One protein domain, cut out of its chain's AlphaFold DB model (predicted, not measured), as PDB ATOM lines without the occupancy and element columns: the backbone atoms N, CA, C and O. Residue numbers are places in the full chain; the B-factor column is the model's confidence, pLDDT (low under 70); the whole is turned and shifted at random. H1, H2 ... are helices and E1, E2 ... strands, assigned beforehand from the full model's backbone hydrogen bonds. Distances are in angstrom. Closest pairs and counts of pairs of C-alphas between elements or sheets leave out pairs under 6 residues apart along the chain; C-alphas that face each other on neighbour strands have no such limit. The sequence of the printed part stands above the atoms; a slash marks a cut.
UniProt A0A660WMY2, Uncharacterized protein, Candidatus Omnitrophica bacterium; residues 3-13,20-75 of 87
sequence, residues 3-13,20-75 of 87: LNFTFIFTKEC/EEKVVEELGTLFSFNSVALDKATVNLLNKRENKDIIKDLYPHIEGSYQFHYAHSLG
ATOM      1  N   LEU A   3      11.608   2.112  65.478       97.31
ATOM      2  CA  LEU A   3      12.374   1.983  66.715       97.31
ATOM      3  C   LEU A   3      13.058   3.320  67.005       97.31
ATOM      4  O   LEU A   3      13.744   3.838  66.127       97.31
ATOM      5  N   ASN A   4      12.916   3.827  68.230       96.19
ATOM      6  CA  ASN A   4      13.672   4.973  68.727       96.19
ATOM      7  C   ASN A   4      14.624   4.498  69.824       96.19
ATOM      8  O   ASN A   4      14.187   3.930  70.825       96.19
ATOM      9  N   PHE A   5      15.919   4.737  69.619       94.62
ATOM     10  CA  PHE A   5      16.985   4.432  70.570       94.62
ATOM     11  C   PHE A   5      17.439   5.727  71.241       94.62
ATOM     12  O   PHE A   5      18.226   6.491  70.687       94.62
ATOM     13  N   THR A   6      16.924   5.998  72.433       93.25
ATOM     14  CA  THR A   6      17.123   7.272  73.133       93.25
ATOM     15  C   THR A   6      18.131   7.099  74.271       93.25
ATOM     16  O   THR A   6      17.780   7.155  75.450       93.25
ATOM     17  N   PHE A   7      19.394   6.857  73.901       91.50
ATOM     18  CA  PHE A   7      20.525   6.687  74.834       91.50
ATOM     19  C   PHE A   7      21.412   7.933  74.943       91.50
ATOM     20  O   PHE A   7      22.009   8.215  75.981       91.50
ATOM     21  N   ILE A   8      21.535   8.681  73.848       89.56
ATOM     22  CA  ILE A   8      22.332   9.902  73.774       89.56
ATOM     23  C   ILE A   8      21.478  10.914  73.028       89.56
ATOM     24  O   ILE A   8      21.182  10.728  71.852       89.56
ATOM     25  N   PHE A   9      21.040  11.948  73.737       91.00
ATOM     26  CA  PHE A   9      20.268  13.035  73.158       91.00
ATOM     27  C   PHE A   9      21.040  14.327  73.419       91.00
ATOM     28  O   PHE A   9      21.250  14.711  74.572       91.00
ATOM     29  N   THR A  10      21.527  14.932  72.343       92.94
ATOM     30  CA  THR A  10      22.303  16.177  72.304       92.94
ATOM     31  C   THR A  10      21.457  17.276  71.672       92.94
ATOM     32  O   THR A  10      20.377  17.008  71.141       92.94
ATOM     33  N   LYS A  11      21.917  18.528  71.751       92.12
ATOM     34  CA  LYS A  11      21.216  19.639  71.105       92.12
ATOM     35  C   LYS A  11      21.246  19.479  69.584       92.12
ATOM     36  O   LYS A  11      20.201  19.483  68.948       92.12
ATOM     37  N   GLU A  12      22.434  19.302  69.027       91.75
ATOM     38  CA  GLU A  12      22.689  19.149  67.606       91.75
ATOM     39  C   GLU A  12      23.103  17.711  67.266       91.75
ATOM     40  O   GLU A  12      23.518  16.919  68.116       91.75
ATOM     41  N   CYS A  13      22.990  17.367  65.985       83.62
ATOM     42  CA  CYS A  13      23.452  16.083  65.465       83.62
ATOM     43  C   CYS A  13      24.976  16.086  65.272       83.62
ATOM     44  O   CYS A  13      25.558  17.113  64.915       83.62
ATOM     45  N   GLU A  20      29.093  17.280  71.734       88.62
ATOM     46  CA  GLU A  20      28.171  17.899  72.679       88.62
ATOM     47  C   GLU A  20      27.905  16.998  73.882       88.62
ATOM     48  O   GLU A  20      28.081  15.777  73.836       88.62
ATOM     49  N   GLU A  21      27.507  17.630  74.980       90.12
ATOM     50  CA  GLU A  21      27.055  16.933  76.175       90.12
ATOM     51  C   GLU A  21      25.585  16.534  76.033       90.12
ATOM     52  O   GLU A  21      24.806  17.165  75.309       90.12
ATOM     53  N   LYS A  22      25.203  15.463  76.733       91.75
ATOM     54  CA  LYS A  22      23.808  15.031  76.787       91.75
ATOM     55  C   LYS A  22      22.973  16.120  77.453       91.75
ATOM     56  O   LYS A  22      23.363  16.645  78.491       91.75
ATOM     57  N   VAL A  23      21.813  16.421  76.877       92.75
ATOM     58  CA  VAL A  23      20.895  17.435  77.425       92.75
ATOM     59  C   VAL A  23      19.798  16.834  78.307       92.75
ATOM     60  O   VAL A  23      19.141  17.576  79.031       92.75
ATOM     61  N   VAL A  24      19.594  15.512  78.240       91.88
ATOM     62  CA  VAL A  24      18.595  14.752  79.011       91.88
ATOM     63  C   VAL A  24      19.105  13.349  79.345       91.88
ATOM     64  O   VAL A  24      19.975  12.813  78.648       91.88
ATOM     65  N   GLU A  25      18.528  12.742  80.382       89.62
ATOM     66  CA  GLU A  25      18.839  11.368  80.792       89.62
ATOM     67  C   GLU A  25      18.251  10.312  79.839       89.62
ATOM     68  O   GLU A  25      17.199  10.498  79.221       89.62
ATOM     69  N   GLU A  26      18.895   9.146  79.772       90.25
ATOM     70  CA  GLU A  26      18.596   8.088  78.794       90.25
ATOM     71  C   GLU A  26      17.205   7.465  78.988       90.25
ATOM     72  O   GLU A  26      16.922   6.867  80.030       90.25
ATOM     73  N   LEU A  27      16.316   7.560  77.996       92.62
ATOM     74  CA  LEU A  27      14.956   7.003  78.084       92.62
ATOM     75  C   LEU A  27      14.912   5.495  77.782       92.62
ATOM     76  O   LEU A  27      14.020   4.799  78.262       92.62
ATOM     77  N   GLY A  28      15.873   4.990  77.004       94.06
ATOM     78  CA  GLY A  28      15.918   3.600  76.552       94.06
ATOM     79  C   GLY A  28      15.367   3.426  75.135       94.06
ATOM     80  O   GLY A  28      15.563   4.285  74.277       94.06
ATOM     81  N   THR A  29      14.721   2.288  74.866       95.88
ATOM     82  CA  THR A  29      14.198   1.953  73.529       95.88
ATOM     83  C   THR A  29      12.676   1.963  73.508       95.88
ATOM     84  O   THR A  29      12.033   1.325  74.339       95.88
ATOM     85  N   LEU A  30      12.103   2.638  72.514       97.12
ATOM     86  CA  LEU A  30      10.680   2.582  72.196       97.12
ATOM     87  C   LEU A  30      10.482   1.976  70.812       97.12
ATOM     88  O   LEU A  30      11.324   2.134  69.929       97.12
ATOM     89  N   PHE A  31       9.343   1.324  70.595       97.44
ATOM     90  CA  PHE A  31       8.996   0.782  69.288       97.44
ATOM     91  C   PHE A  31       7.497   0.869  69.007       97.44
ATOM     92  O   PHE A  31       6.668   0.874  69.916       97.44
ATOM     93  N   SER A  32       7.147   0.952  67.724       97.75
ATOM     94  CA  SER A  32       5.761   1.038  67.253       97.75
ATOM     95  C   SER A  32       5.655   0.675  65.770       97.75
ATOM     96  O   SER A  32       6.628   0.745  65.019       97.75
ATOM     97  N   PHE A  33       4.454   0.335  65.301       97.19
ATOM     98  CA  PHE A  33       4.149   0.269  63.864       97.19
ATOM     99  C   PHE A  33       3.711   1.618  63.275       97.19
ATOM    100  O   PHE A  33       3.607   1.738  62.058       97.19
ATOM    101  N   ASN A  34       3.509   2.629  64.120       97.75
ATOM    102  CA  ASN A  34       3.152   3.991  63.745       97.75
ATOM    103  C   ASN A  34       4.290   4.937  64.166       97.75
ATOM    104  O   ASN A  34       4.544   5.097  65.361       97.75
ATOM    105  N   SER A  35       4.975   5.529  63.185       97.00
ATOM    106  CA  SER A  35       6.122   6.421  63.400       97.00
ATOM    107  C   SER A  35       5.729   7.735  64.076       97.00
ATOM    108  O   SER A  35       6.396   8.156  65.012       97.00
ATOM    109  N   VAL A  36       4.607   8.344  63.680       98.19
ATOM    110  CA  VAL A  36       4.135   9.612  64.264       98.19
ATOM    111  C   VAL A  36       3.815   9.441  65.750       98.19
ATOM    112  O   VAL A  36       4.217  10.259  66.578       98.19
ATOM    113  N   ALA A  37       3.138   8.347  66.102       98.25
ATOM    114  CA  ALA A  37       2.890   7.972  67.491       98.25
ATOM    115  C   ALA A  37       4.196   7.758  68.271       98.25
ATOM    116  O   ALA A  37       4.300   8.207  69.410       98.25
ATOM    117  N   LEU A  38       5.177   7.077  67.667       98.00
ATOM    118  CA  LEU A  38       6.461   6.760  68.295       98.00
ATOM    119  C   LEU A  38       7.267   8.017  68.629       98.00
ATOM    120  O   LEU A  38       7.704   8.181  69.771       98.00
ATOM    121  N   ASP A  39       7.432   8.917  67.662       96.81
ATOM    122  CA  ASP A  39       8.235  10.127  67.844       96.81
ATOM    123  C   ASP A  39       7.588  11.066  68.861       96.81
ATOM    124  O   ASP A  39       8.244  11.533  69.796       96.81
ATOM    125  N   LYS A  40       6.267  11.256  68.760       97.75
ATOM    126  CA  LYS A  40       5.522  12.068  69.724       97.75
ATOM    127  C   LYS A  40       5.563  11.469  71.131       97.75
ATOM    128  O   LYS A  40       5.734  12.207  72.100       97.75
ATOM    129  N   ALA A  41       5.430  10.147  71.270       97.69
ATOM    130  CA  ALA A  41       5.548   9.478  72.564       97.69
ATOM    131  C   ALA A  41       6.948   9.642  73.169       97.69
ATOM    132  O   ALA A  41       7.059   9.894  74.367       97.69
ATOM    133  N   THR A  42       7.991   9.554  72.340       96.94
ATOM    134  CA  THR A  42       9.390   9.736  72.755       96.94
ATOM    135  C   THR A  42       9.606  11.132  73.336       96.94
ATOM    136  O   THR A  42      10.042  11.256  74.480       96.94
ATOM    137  N   VAL A  43       9.217  12.187  72.607       96.19
ATOM    138  CA  VAL A  43       9.349  13.577  73.085       96.19
ATOM    139  C   VAL A  43       8.518  13.818  74.345       96.19
ATOM    140  O   VAL A  43       9.016  14.390  75.310       96.19
ATOM    141  N   ASN A  44       7.275  13.332  74.390       97.06
ATOM    142  CA  ASN A  44       6.415  13.508  75.561       97.06
ATOM    143  C   ASN A  44       6.969  12.817  76.815       97.06
ATOM    144  O   ASN A  44       6.831  13.347  77.917       97.06
ATOM    145  N   LEU A  45       7.584  11.641  76.670       96.81
ATOM    146  CA  LEU A  45       8.220  10.938  77.782       96.81
ATOM    147  C   LEU A  45       9.470  11.658  78.282       96.81
ATOM    148  O   LEU A  45       9.633  11.775  79.497       96.81
ATOM    149  N   LEU A  46      10.305  12.173  77.375       95.62
ATOM    150  CA  LEU A  46      11.446  13.002  77.759       95.62
ATOM    151  C   LEU A  46      10.976  14.267  78.489       95.62
ATOM    152  O   LEU A  46      11.427  14.531  79.598       95.62
ATOM    153  N   ASN A  47       9.987  14.980  77.942       95.62
ATOM    154  CA  ASN A  47       9.419  16.168  78.582       95.62
ATOM    155  C   ASN A  47       8.861  15.866  79.980       95.62
ATOM    156  O   ASN A  47       9.080  16.621  80.927       95.62
ATOM    157  N   LYS A  48       8.154  14.738  80.130       95.69
ATOM    158  CA  LYS A  48       7.618  14.296  81.422       95.69
ATOM    159  C   LYS A  48       8.728  13.999  82.430       95.69
ATOM    160  O   LYS A  48       8.565  14.327  83.601       95.69
ATOM    161  N   ARG A  49       9.817  13.359  82.001       94.56
ATOM    162  CA  ARG A  49      10.951  13.038  82.876       94.56
ATOM    163  C   ARG A  49      11.684  14.299  83.331       94.56
ATOM    164  O   ARG A  49      11.953  14.437  84.517       94.56
ATOM    165  N   GLU A  50      11.971  15.202  82.401       94.25
ATOM    166  CA  GLU A  50      12.733  16.431  82.657       94.25
ATOM    167  C   GLU A  50      11.875  17.554  83.262       94.25
ATOM    168  O   GLU A  50      12.385  18.616  83.613       94.25
ATOM    169  N   ASN A  51      10.559  17.333  83.369       96.00
ATOM    170  CA  ASN A  51       9.576  18.300  83.854       96.00
ATOM    171  C   ASN A  51       9.641  19.657  83.115       96.00
ATOM    172  O   ASN A  51       9.440  20.718  83.707       96.00
ATOM    173  N   LYS A  52       9.939  19.620  81.811       95.62
ATOM    174  CA  LYS A  52      10.019  20.786  80.919       95.62
ATOM    175  C   LYS A  52       9.761  20.382  79.469       95.62
ATOM    176  O   LYS A  52       9.825  19.207  79.131       95.62
ATOM    177  N   ASP A  53       9.501  21.356  78.602       95.88
ATOM    178  CA  ASP A  53       9.518  21.136  77.152       95.88
ATOM    179  C   ASP A  53      10.957  21.260  76.640       95.88
ATOM    180  O   ASP A  53      11.471  22.367  76.472       95.88
ATOM    181  N   ILE A  54      11.623  20.123  76.431       95.25
ATOM    182  CA  ILE A  54      13.049  20.084  76.088       95.25
ATOM    183  C   ILE A  54      13.324  20.709  74.717       95.25
ATOM    184  O   ILE A  54      14.359  21.338  74.527       95.25
ATOM    185  N   ILE A  55      12.402  20.559  73.760       94.56
ATOM    186  CA  ILE A  55      12.602  21.064  72.399       94.56
ATOM    187  C   ILE A  55      12.480  22.581  72.413       94.56
ATOM    188  O   ILE A  55      13.325  23.268  71.841       94.56
ATOM    189  N   LYS A  56      11.477  23.105  73.122       95.75
ATOM    190  CA  LYS A  56      11.295  24.546  73.295       95.75
ATOM    191  C   LYS A  56      12.417  25.191  74.112       95.75
ATOM    192  O   LYS A  56      12.787  26.323  73.828       95.75
ATOM    193  N   ASP A  57      12.970  24.492  75.096       95.31
ATOM    194  CA  ASP A  57      14.124  24.966  75.874       95.31
ATOM    195  C   ASP A  57      15.384  25.103  74.994       95.31
ATOM    196  O   ASP A  57      16.072  26.123  75.024       95.31
ATOM    197  N   LEU A  58      15.649  24.112  74.135       94.62
ATOM    198  CA  LEU A  58      16.802  24.116  73.224       94.62
ATOM    199  C   LEU A  58      16.627  25.065  72.029       94.62
ATOM    200  O   LEU A  58      17.604  25.682  71.584       94.62
ATOM    201  N   TYR A  59      15.393  25.181  71.525       95.25
ATOM    202  CA  TYR A  59      15.014  25.976  70.358       95.25
ATOM    203  C   TYR A  59      13.721  26.781  70.610       95.25
ATOM    204  O   TYR A  59      12.662  26.443  70.076       95.25
ATOM    205  N   PRO A  60      13.789  27.907  71.346       96.06
ATOM    206  CA  PRO A  60      12.606  28.669  71.781       96.06
ATOM    207  C   PRO A  60      11.708  29.208  70.665       96.06
ATOM    208  O   PRO A  60      10.553  29.556  70.906       96.06
ATOM    209  N   HIS A  61      12.244  29.309  69.450       96.50
ATOM    210  CA  HIS A  61      11.553  29.846  68.279       96.50
ATOM    211  C   HIS A  61      10.975  28.759  67.362       96.50
ATOM    212  O   HIS A  61      10.416  29.088  66.318       96.50
ATOM    213  N   ILE A  62      11.126  27.477  67.718       94.31
ATOM    214  CA  ILE A  62      10.672  26.344  66.910       94.31
ATOM    215  C   ILE A  62       9.495  25.659  67.604       94.31
ATOM    216  O   ILE A  62       9.598  25.204  68.740       94.31
ATOM    217  N   GLU A  63       8.382  25.524  66.883       94.25
ATOM    218  CA  GLU A  63       7.225  24.755  67.337       94.25
ATOM    219  C   GLU A  63       7.418  23.269  66.991       94.25
ATOM    220  O   GLU A  63       7.036  22.802  65.916       94.25
ATOM    221  N   GLY A  64       8.044  22.512  67.900       92.56
ATOM    222  CA  GLY A  64       8.408  21.106  67.662       92.56
ATOM    223  C   GLY A  64       7.218  20.190  67.344       92.56
ATOM    224  O   GLY A  64       7.352  19.238  66.574       92.56
ATOM    225  N   SER A  65       6.029  20.509  67.868       95.19
ATOM    226  CA  SER A  65       4.797  19.747  67.629       95.19
ATOM    227  C   SER A  65       4.360  19.739  66.155       95.19
ATOM    228  O   SER A  65       3.704  18.790  65.708       95.19
ATOM    229  N   TYR A  66       4.769  20.751  65.378       96.88
ATOM    230  CA  TYR A  66       4.412  20.905  63.969       96.88
ATOM    231  C   TYR A  66       4.783  19.675  63.135       96.88
ATOM    232  O   TYR A  66       3.998  19.253  62.287       96.88
ATOM    233  N   GLN A  67       5.930  19.048  63.415       95.38
ATOM    234  CA  GLN A  67       6.391  17.868  62.678       95.38
ATOM    235  C   GLN A  67       5.411  16.693  62.784       95.38
ATOM    236  O   GLN A  67       5.112  16.041  61.784       95.38
ATOM    237  N   PHE A  68       4.844  16.452  63.971       96.88
ATOM    238  CA  PHE A  68       3.882  15.364  64.170       96.88
ATOM    239  C   PHE A  68       2.575  15.634  63.424       96.88
ATOM    240  O   PHE A  68       2.020  14.740  62.784       96.88
ATOM    241  N   HIS A  69       2.091  16.875  63.490       96.94
ATOM    242  CA  HIS A  69       0.856  17.283  62.827       96.94
ATOM    243  C   HIS A  69       0.988  17.258  61.305       96.94
ATOM    244  O   HIS A  69       0.080  16.790  60.620       96.94
ATOM    245  N   TYR A  70       2.125  17.712  60.782       97.75
ATOM    246  CA  TYR A  70       2.401  17.698  59.355       97.75
ATOM    247  C   TYR A  70       2.574  16.268  58.817       97.75
ATOM    248  O   TYR A  70       1.983  15.910  57.803       97.75
ATOM    249  N   ALA A  71       3.303  15.399  59.523       97.75
ATOM    250  CA  ALA A  71       3.418  13.995  59.125       97.75
ATOM    251  C   ALA A  71       2.052  13.278  59.116       97.75
ATOM    252  O   ALA A  71       1.752  12.519  58.190       97.75
ATOM    253  N   HIS A  72       1.205  13.553  60.111       97.81
ATOM    254  CA  HIS A  72      -0.163  13.040  60.154       97.81
ATOM    255  C   HIS A  72      -1.018  13.550  58.986       97.81
ATOM    256  O   HIS A  72      -1.682  12.749  58.329       97.81
ATOM    257  N   SER A  73      -0.961  14.847  58.654       98.06
ATOM    258  CA  SER A  73      -1.733  15.403  57.530       98.06
ATOM    259  C   SER A  73      -1.321  14.827  56.169       98.06
ATOM    260  O   SER A  73      -2.141  14.759  55.256       98.06
ATOM    261  N   LEU A  74      -0.083  14.340  56.047       97.69
ATOM    262  CA  LEU A  74       0.410  13.587  54.890       97.69
ATOM    263  C   LEU A  74       0.001  12.100  54.888       97.69
ATOM    264  O   LEU A  74       0.446  11.346  54.019       97.69
ATOM    265  N   GLY A  75      -0.789  11.648  55.864       96.44
ATOM    266  CA  GLY A  75      -1.210  10.252  56.005       96.44
ATOM    267  C   GLY A  75      -0.080   9.305  56.421       96.44
ATOM    268  O   GLY A  75      -0.120   8.121  56.087       96.44
TER     269      GLY A  75
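What this domain is: This is residues 3 to 13 and 20 to 75 of the 87 residues of an uncharacterized protein of Candidatus Omnitrophica bacterium (UniProt A0A660WMY2). The helix H1 runs through the middle of the domain, with a small ribbon of two strands, E1 and E2, along one side of it and the shorter helices H2 and H3 on the other side. H3 packs on the first part of H1, while H2 sits near its other end; the unnamed stretches 7 to 13 and 20 to 27 lie at the end of the domain away from H3. The printed part has 67 residues with two named strands and three named helices, in the order E1, E2, H1, H2, H3; the sheet E1 - E2 is antiparallel and the class is mixed, helices and strands. The whole is compact, with a radius of gyration of the C-alphas of 12.2 A and spans of 35 by 28 by 23 A.

How they stand to each other: Strand E1, residues 3 to 6, and strand E2, residues 28 to 32, are antiparallel neighbours, with 159 degrees between their directions. N 4 and O 30 are 2.9 A apart, and N 30 and O 4 are 3.0 A apart, both within hydrogen-bond range. The C-alphas of Leu 3 and Phe 31 face each other at 4.4 A. Helix H1, residues 35 to 50, has its closest C-alphas to E2 at Leu 38 and Ser 32, 5.9 A apart. Its closest to E1 are those of Leu 38 and Asn 4, 7.4 A apart. Helix H2, residues 54 to 58, is close to H1 but not clearly touching; the closest C-alphas are those of Asn 47 and Ile 54, 5.9 A apart. Helix H3, residues 66 to 73, touches H1 with residues 36 to 40 of H1 alone, at a shallow tilt of 27 degrees, opposite ways. Their closest C-alphas are those of Val 36 and Phe 68, 5.8 A apart. H2 and H3 are apart, and both are apart from E1 and E2. In H1, H2 and H3 every O i to N i+4 pair is within hydrogen-bond range.

Where its parts are: E1 begins at C-alpha 3, (12.374, 1.983, 66.715), and its four residues measure 9.6 A from first to last C-alpha. E2 measures 14.0 A. H1 measures 22.7 A, from C-alpha 35 at (6.122, 6.421, 63.400) to C-alpha 50. H2 measures 6.2 A. H3 measures 10.5 A and ends at C-alpha 73, (-1.733, 15.403, 57.530).

The domain as a whole: The two C-alphas farthest apart are those of Glu 21 and Gly 75, at 35.4 A. Residues 14 to 19 are not printed, and C-alphas 13 and 20 are 8.8 A apart across this cut, in the link from E1 to E2. Of the links that are printed whole, E2 to H1 and H1 to H2 are tight and H2 to H3, with 7 residues, is short. The mean pLDDT of the printed part is 95.0, and no printed residue is under 70.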